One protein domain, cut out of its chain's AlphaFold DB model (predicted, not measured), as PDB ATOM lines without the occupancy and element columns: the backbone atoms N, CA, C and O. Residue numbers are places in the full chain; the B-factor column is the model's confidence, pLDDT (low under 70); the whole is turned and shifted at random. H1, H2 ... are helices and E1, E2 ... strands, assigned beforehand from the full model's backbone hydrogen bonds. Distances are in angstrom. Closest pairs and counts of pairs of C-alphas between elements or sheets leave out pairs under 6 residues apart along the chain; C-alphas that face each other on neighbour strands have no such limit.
ATOM      1  N   LYS A 161     170.298 125.146 141.122       95.81
ATOM      2  CA  LYS A 161     169.818 126.511 140.889       95.81
ATOM      3  C   LYS A 161     168.414 126.484 140.292       95.81
ATOM      4  O   LYS A 161     168.010 125.480 139.713       95.81
ATOM      5  N   ALA A 162     167.700 127.591 140.449       96.12
ATOM      6  CA  ALA A 162     166.499 127.875 139.685       96.12
ATOM      7  C   ALA A 162     166.901 128.703 138.458       96.12
ATOM      8  O   ALA A 162     167.628 129.688 138.597       96.12
ATOM      9  N   GLU A 163     166.465 128.287 137.280       96.25
ATOM     10  CA  GLU A 163     166.526 129.060 136.045       96.25
ATOM     11  C   GLU A 163     165.132 129.613 135.774       96.25
ATOM     12  O   GLU A 163     164.158 128.857 135.751       96.25
ATOM     13  N   ILE A 164     165.053 130.933 135.627       94.75
ATOM     14  CA  ILE A 164     163.829 131.650 135.278       94.75
ATOM     15  C   ILE A 164     163.862 131.871 133.771       94.75
ATOM     16  O   ILE A 164     164.870 132.340 133.241       94.75
ATOM     17  N   ILE A 165     162.788 131.494 133.093       94.38
ATOM     18  CA  ILE A 165     162.633 131.596 131.638       94.38
ATOM     19  C   ILE A 165     161.295 132.264 131.313       94.38
ATOM     20  O   ILE A 165     160.403 132.252 132.155       94.38
ATOM     21  N   GLY A 166     161.140 132.794 130.100       93.44
ATOM     22  CA  GLY A 166     159.919 133.482 129.663       93.44
ATOM     23  C   GLY A 166     160.072 135.001 129.637       93.44
ATOM     24  O   GLY A 166     161.200 135.504 129.616       93.44
ATOM     25  N   ASP A 167     158.946 135.711 129.617       91.00
ATOM     26  CA  ASP A 167     158.927 137.172 129.608       91.00
ATOM     27  C   ASP A 167     159.024 137.710 131.040       91.00
ATOM     28  O   ASP A 167     158.126 137.552 131.871       91.00
ATOM     29  N   LEU A 168     160.168 138.320 131.343       89.56
ATOM     30  CA  LEU A 168     160.455 138.839 132.674       89.56
ATOM     31  C   LEU A 168     159.690 140.132 132.976       89.56
ATOM     32  O   LEU A 168     159.405 140.376 134.151       89.56
ATOM     33  N   GLU A 169     159.390 140.932 131.952       84.88
ATOM     34  CA  GLU A 169     158.765 142.252 132.069       84.88
ATOM     35  C   GLU A 169     157.248 142.128 132.178       84.88
ATOM     36  O   GLU A 169     156.647 142.755 133.048       84.88
ATOM     37  N   GLU A 170     156.636 141.258 131.374       85.00
ATOM     38  CA  GLU A 170     155.195 140.977 131.441       85.00
ATOM     39  C   GLU A 170     154.840 139.997 132.577       85.00
ATOM     40  O   GLU A 170     153.676 139.814 132.937       85.00
ATOM     41  N   GLY A 171     155.852 139.391 133.208       82.06
ATOM     42  CA  GLY A 171     155.688 138.463 134.328       82.06
ATOM     43  C   GLY A 171     155.232 137.059 133.916       82.06
ATOM     44  O   GLY A 171     154.913 136.244 134.789       82.06
ATOM     45  N   GLU A 172     155.239 136.758 132.618       89.06
ATOM     46  CA  GLU A 172     154.969 135.437 132.047       89.06
ATOM     47  C   GLU A 172     156.208 134.541 132.138       89.06
ATOM     48  O   GLU A 172     156.869 134.217 131.147       89.06
ATOM     49  N   ILE A 173     156.536 134.138 133.366       94.56
ATOM     50  CA  ILE A 173     157.720 133.326 133.635       94.56
ATOM     51  C   ILE A 173     157.400 131.860 133.922       94.56
ATOM     52  O   ILE A 173     156.361 131.509 134.486       94.56
ATOM     53  N   ASP A 174     158.379 131.009 133.641       95.06
ATOM     54  CA  ASP A 174     158.471 129.663 134.181       95.06
ATOM     55  C   ASP A 174     159.776 129.466 134.965       95.06
ATOM     56  O   ASP A 174     160.750 130.205 134.807       95.06
ATOM     57  N   VAL A 175     159.795 128.458 135.840       96.38
ATOM     58  CA  VAL A 175     160.958 128.131 136.675       96.38
ATOM     59  C   VAL A 175     161.347 126.668 136.522       96.38
ATOM     60  O   VAL A 175     160.533 125.763 136.743       96.38
ATOM     61  N   ASN A 176     162.627 126.443 136.228       96.38
ATOM     62  CA  ASN A 176     163.245 125.125 136.154       96.38
ATOM     63  C   ASN A 176     164.329 124.966 137.217       96.38
ATOM     64  O   ASN A 176     165.210 125.809 137.358       96.38
ATOM     65  N   PHE A 177     164.299 123.858 137.953       97.44
ATOM     66  CA  PHE A 177     165.387 123.504 138.860       97.44
ATOM     67  C   PHE A 177     166.418 122.661 138.117       97.44
ATOM     68  O   PHE A 177     166.092 121.608 137.572       97.44
ATOM     69  N   VAL A 178     167.667 123.117 138.116       97.69
ATOM     70  CA  VAL A 178     168.765 122.487 137.379       97.69
ATOM     71  C   VAL A 178     169.816 121.981 138.366       97.69
ATOM     72  O   VAL A 178     170.231 122.748 139.248       97.69
ATOM     73  N   PRO A 179     170.252 120.710 138.256       97.94
ATOM     74  CA  PRO A 179     171.302 120.175 139.108       97.94
ATOM     75  C   PRO A 179     172.633 120.863 138.794       97.94
ATOM     76  O   PRO A 179     172.958 121.117 137.634       97.94
ATOM     77  N   LEU A 180     173.417 121.144 139.829       97.12
ATOM     78  CA  LEU A 180     174.770 121.671 139.695       97.12
ATOM     79  C   LEU A 180     175.794 120.570 139.995       97.12
ATOM     80  O   LEU A 180     175.523 119.699 140.825       97.12
ATOM     81  N   PRO A 181     176.973 120.592 139.348       94.69
ATOM     82  CA  PRO A 181     178.083 119.740 139.747       94.69
ATOM     83  C   PRO A 181     178.434 119.957 141.223       94.69
ATOM     84  O   PRO A 181     178.536 121.092 141.686       94.69
ATOM     85  N   CYS A 182     178.629 118.860 141.946       93.12
ATOM     86  CA  CYS A 182     178.993 118.830 143.358       93.12
ATOM     87  C   CYS A 182     180.125 117.820 143.542       93.12
ATOM     88  O   CYS A 182     180.168 116.803 142.845       93.12
ATOM     89  N   GLN A 183     181.044 118.083 144.470       92.94
ATOM     90  CA  GLN A 183     182.188 117.196 144.687       92.94
ATOM     91  C   GLN A 183     181.777 115.863 145.320       92.94
ATOM     92  O   GLN A 183     182.350 114.821 145.006       92.94
ATOM     93  N   ARG A 184     180.800 115.895 146.234       95.06
ATOM     94  CA  ARG A 184     180.447 114.748 147.088       95.06
ATOM     95  C   ARG A 184     179.164 114.027 146.680       95.06
ATOM     96  O   ARG A 184     178.953 112.896 147.114       95.06
ATOM     97  N   ILE A 185     178.323 114.645 145.852       95.56
ATOM     98  CA  ILE A 185     177.062 114.061 145.382       95.56
ATOM     99  C   ILE A 185     177.077 113.968 143.862       95.56
ATOM    100  O   ILE A 185     177.255 114.963 143.165       95.56
ATOM    101  N   HIS A 186     176.822 112.765 143.349       96.25
ATOM    102  CA  HIS A 186     176.697 112.535 141.915       96.25
ATOM    103  C   HIS A 186     175.540 113.350 141.317       96.25
ATOM    104  O   HIS A 186     174.443 113.381 141.878       96.25
ATOM    105  N   VAL A 187     175.753 113.949 140.142       97.00
ATOM    106  CA  VAL A 187     174.763 114.825 139.489       97.00
ATOM    107  C   VAL A 187     173.422 114.123 139.235       97.00
ATOM    108  O   VAL A 187     172.370 114.727 139.430       97.00
ATOM    109  N   ASP A 188     173.434 112.831 138.900       97.06
ATOM    110  CA  ASP A 188     172.201 112.047 138.703       97.06
ATOM    111  C   ASP A 188     171.377 111.901 139.982       97.06
ATOM    112  O   ASP A 188     170.149 111.892 139.931       97.06
ATOM    113  N   LYS A 189     172.031 111.862 141.147       97.19
ATOM    114  CA  LYS A 189     171.333 111.837 142.434       97.19
ATOM    115  C   LYS A 189     170.617 113.156 142.695       97.19
ATOM    116  O   LYS A 189     169.469 113.177 143.138       97.19
ATOM    117  N   ILE A 190     171.286 114.265 142.378       97.56
ATOM    118  CA  ILE A 190     170.712 115.609 142.469       97.56
ATOM    119  C   ILE A 190     169.529 115.733 141.504       97.56
ATOM    120  O   ILE A 190     168.457 116.171 141.914       97.56
ATOM    121  N   ARG A 191     169.691 115.294 140.251       97.75
ATOM    122  CA  ARG A 191     168.632 115.286 139.231       97.75
ATOM    123  C   ARG A 191     167.422 114.472 139.683       97.75
ATOM    124  O   ARG A 191     166.313 114.997 139.715       97.75
ATOM    125  N   PHE A 192     167.647 113.238 140.130       97.19
ATOM    126  CA  PHE A 192     166.590 112.374 140.649       97.19
ATOM    127  C   PHE A 192     165.848 113.038 141.814       97.19
ATOM    128  O   PHE A 192     164.617 113.026 141.866       97.19
ATOM    129  N   HIS A 193     166.584 113.655 142.742       96.12
ATOM    130  CA  HIS A 193     165.998 114.370 143.870       96.12
ATOM    131  C   HIS A 193     165.181 115.596 143.425       96.12
ATOM    132  O   HIS A 193     164.085 115.814 143.944       96.12
ATOM    133  N   ILE A 194     165.654 116.367 142.443       96.69
ATOM    134  CA  ILE A 194     164.889 117.477 141.860       96.69
ATOM    135  C   ILE A 194     163.555 116.970 141.304       96.69
ATOM    136  O   ILE A 194     162.499 117.475 141.677       96.69
ATOM    137  N   GLU A 195     163.586 115.934 140.472       96.12
ATOM    138  CA  GLU A 195     162.400 115.393 139.797       96.12
ATOM    139  C   GLU A 195     161.366 114.810 140.769       96.12
ATOM    140  O   GLU A 195     160.158 115.027 140.626       96.12
ATOM    141  N   HIS A 196     161.829 114.067 141.774       95.00
ATOM    142  CA  HIS A 196     160.959 113.255 142.625       95.00
ATOM    143  C   HIS A 196     160.617 113.912 143.965       95.00
ATOM    144  O   HIS A 196     159.658 113.482 144.613       95.00
ATOM    145  N   VAL A 197     161.356 114.956 144.364       93.88
ATOM    146  CA  VAL A 197     161.142 115.705 145.611       93.88
ATOM    147  C   VAL A 197     160.849 117.173 145.322       93.88
ATOM    148  O   VAL A 197     159.753 117.634 145.634       93.88
ATOM    149  N   ILE A 198     161.777 117.914 144.708       95.00
ATOM    150  CA  ILE A 198     161.669 119.381 144.575       95.00
ATOM    151  C   ILE A 198     160.510 119.787 143.662       95.00
ATOM    152  O   ILE A 198     159.663 120.581 144.073       95.00
ATOM    153  N   ASN A 199     160.395 119.175 142.484       94.25
ATOM    154  CA  ASN A 199     159.323 119.436 141.516       94.25
ATOM    155  C   ASN A 199     157.937 119.001 142.015       94.25
ATOM    156  O   ASN A 199     156.922 119.364 141.427       94.25
ATOM    157  N   ARG A 200     157.874 118.225 143.104       92.31
ATOM    158  CA  ARG A 200     156.621 117.836 143.770       92.31
ATOM    159  C   ARG A 200     156.209 118.811 144.875       92.31
ATOM    160  O   ARG A 200     155.107 118.706 145.415       92.31
ATOM    161  N   THR A 201     157.082 119.752 145.229       91.44
ATOM    162  CA  THR A 201     156.766 120.833 146.169       91.44
ATOM    163  C   THR A 201     156.038 121.986 145.477       91.44
ATOM    164  O   THR A 201     155.857 122.005 144.263       91.44
ATOM    165  N   ARG A 202     155.650 122.995 146.263       90.38
ATOM    166  CA  ARG A 202     155.119 124.267 145.754       90.38
ATOM    167  C   ARG A 202     156.211 125.293 145.428       90.38
ATOM    168  O   ARG A 202     155.877 126.434 145.151       90.38
ATOM    169  N   ALA A 203     157.497 124.926 145.467       91.56
ATOM    170  CA  ALA A 203     158.592 125.879 145.270       91.56
ATOM    171  C   ALA A 203     158.493 126.608 143.921       91.56
ATOM    172  O   ALA A 203     158.604 127.829 143.880       91.56
ATOM    173  N   LYS A 204     158.199 125.872 142.840       93.25
ATOM    174  CA  LYS A 204     158.014 126.431 141.495       93.25
ATOM    175  C   LYS A 204     156.887 127.467 141.450       93.25
ATOM    176  O   LYS A 204     157.116 128.615 141.089       93.25
ATOM    177  N   THR A 205     155.683 127.084 141.874       93.12
ATOM    178  CA  THR A 205     154.515 127.979 141.854       93.12
ATOM    179  C   THR A 205     154.664 129.158 142.814       93.12
ATOM    180  O   THR A 205     154.211 130.255 142.505       93.12
ATOM    181  N   TRP A 206     155.345 128.966 143.947       92.75
ATOM    182  CA  TRP A 206     155.692 130.047 144.866       92.75
ATOM    183  C   TRP A 206     156.642 131.065 144.221       92.75
ATOM    184  O   TRP A 206     156.385 132.261 144.320       92.75
ATOM    185  N   MET A 207     157.690 130.615 143.516       93.44
ATOM    186  CA  MET A 207     158.621 131.512 142.815       93.44
ATOM    187  C   MET A 207     157.922 132.306 141.705       93.44
ATOM    188  O   MET A 207     158.102 133.517 141.634       93.44
ATOM    189  N   ILE A 208     157.073 131.652 140.904       94.19
ATOM    190  CA  ILE A 208     156.284 132.309 139.847       94.19
ATOM    191  C   ILE A 208     155.354 133.373 140.442       94.19
ATOM    192  O   ILE A 208     155.357 134.522 140.006       94.19
ATOM    193  N   GLY A 209     154.607 133.035 141.500       92.06
ATOM    194  CA  GLY A 209     153.736 133.999 142.178       92.06
ATOM    195  C   GLY A 209     154.511 135.173 142.787       92.06
ATOM    196  O   GLY A 209     154.058 136.321 142.735       92.06
ATOM    197  N   ARG A 210     155.712 134.916 143.323       91.19
ATOM    198  CA  ARG A 210     156.576 135.969 143.866       91.19
ATOM    199  C   ARG A 210     157.095 136.899 142.773       91.19
ATOM    200  O   ARG A 210     157.114 138.106 143.000       91.19
ATOM    201  N   TRP A 211     157.448 136.364 141.605       92.12
ATOM    202  CA  TRP A 211     157.838 137.158 140.439       92.12
ATOM    203  C   TRP A 211     156.688 138.022 139.924       92.12
ATOM    204  O   TRP A 211     156.847 139.226 139.768       92.12
ATOM    205  N   SER A 212     155.494 137.448 139.774       89.31
ATOM    206  CA  SER A 212     154.298 138.206 139.382       89.31
ATOM    207  C   SER A 212     153.989 139.347 140.360       89.31
ATOM    208  O   SER A 212     153.623 140.446 139.949       89.31
ATOM    209  N   THR A 213     154.202 139.131 141.664       88.31
ATOM    210  CA  THR A 213     154.063 140.199 142.670       88.31
ATOM    211  C   THR A 213     155.131 141.287 142.494       88.31
ATOM    212  O   THR A 213     154.831 142.460 142.692       88.31
ATOM    213  N   LEU A 214     156.361 140.921 142.114       88.06
ATOM    214  CA  LEU A 214     157.456 141.864 141.868       88.06
ATOM    215  C   LEU A 214     157.168 142.784 140.682       88.06
ATOM    216  O   LEU A 214     157.397 143.986 140.791       88.06
ATOM    217  N   VAL A 215     156.636 142.222 139.597       87.62
ATOM    218  CA  VAL A 215     156.261 142.964 138.386       87.62
ATOM    219  C   VAL A 215     155.049 143.862 138.647       87.62
ATOM    220  O   VAL A 215     155.093 145.057 138.387       87.62
ATOM    221  N   ASN A 216     153.976 143.313 139.221       85.56
ATOM    222  CA  ASN A 216     152.692 144.020 139.297       85.56
ATOM    223  C   ASN A 216     152.534 144.919 140.528       85.56
ATOM    224  O   ASN A 216     151.710 145.828 140.534       85.56
ATOM    225  N   ASN A 217     153.271 144.643 141.604       84.62
ATOM    226  CA  ASN A 217     153.121 145.318 142.892       84.62
ATOM    227  C   ASN A 217     154.491 145.607 143.514       84.62
ATOM    228  O   ASN A 217     154.717 145.319 144.692       84.62
ATOM    229  N   THR A 218     155.419 146.171 142.735       78.38
ATOM    230  CA  THR A 218     156.828 146.353 143.127       78.38
ATOM    231  C   THR A 218     156.989 147.023 144.495       78.38
ATOM    232  O   THR A 218     157.778 146.548 145.308       78.38
ATOM    233  N   ASN A 219     156.163 148.025 144.816       77.81
ATOM    234  CA  ASN A 219     156.187 148.760 146.094       77.81
ATOM    235  C   ASN A 219     155.884 147.893 147.335       77.81
ATOM    236  O   ASN A 219     156.158 148.300 148.461       77.81
ATOM    237  N   THR A 220     155.314 146.697 147.154       76.38
ATOM    238  CA  THR A 220     155.069 145.733 148.245       76.38
ATOM    239  C   THR A 220     156.276 144.840 148.537       76.38
ATOM    240  O   THR A 220     156.309 144.151 149.558       76.38
ATOM    241  N   ILE A 221     157.260 144.820 147.636       72.12
ATOM    242  CA  ILE A 221     158.471 143.998 147.738       72.12
ATOM    243  C   ILE A 221     159.704 144.873 147.939       72.12
ATOM    244  O   ILE A 221     160.532 144.575 148.796       72.12
TER     245      ILE A 221
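This is residues 161 to 221 of the 236 residues of an uncharacterized protein of Citrobacter freundii (UniProt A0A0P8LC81). A long two-stranded hairpin, E1 and E2, has two helices strung one after the other along its E2 side, H1 by the end of E2 and H2 by its earlier part. The helices keep clear of each other, and the whole is a loose rod. The printed part has 61 residues, with two named strands and two named helices in the order E1, E2, H1, H2; the sheet's order is E1 - E2, antiparallel, and the class is mixed, helices and strands. The radius of gyration of the C-alphas is 14.0 A and the spans are 42 by 19 by 19 A.

E1, residues 161 to 167, and E2, residues 172 to 179, form a hairpin, antiparallel at 156 degrees. N 163 and O 176 are within hydrogen-bond range at 2.8 A, as are N 174 and O 165 at 2.8 A. H1, residues 187 to 196, has 7 pairs of C-alphas within 8 A of E2, the closest being those of Pro 179 and Arg 191, 5.6 A apart. H1 is apart from E1. H2, residues 203 to 216, has 8 such pairs with E2, the closest being the C-alphas of Val 175 and Lys 204 at 5.9 A. H2 and E1 are near each other, with 7 pairs of C-alphas within 10 A. H1 and H2 are apart. In both helices every O i to N i+4 pair is within hydrogen-bond range.

E1 begins at C-alpha 161 (169.818, 126.511, 140.889) and is 19.0 A long; E2 is 23.4 A. H1 is 14.2 A and begins at C-alpha 187 (174.763, 114.825, 139.489). H2, 20.0 A, ends at C-alpha 216 (152.692, 144.020, 139.297).

The C-alphas of His 186 and Asn 219, the two farthest apart, are 41.8 A from each other. The printed part has no cut. The link E1 to E2 is tight; E2 to H1 and H1 to H2 are short. The mean pLDDT of the printed part is 92.1, and no printed residue is under 70.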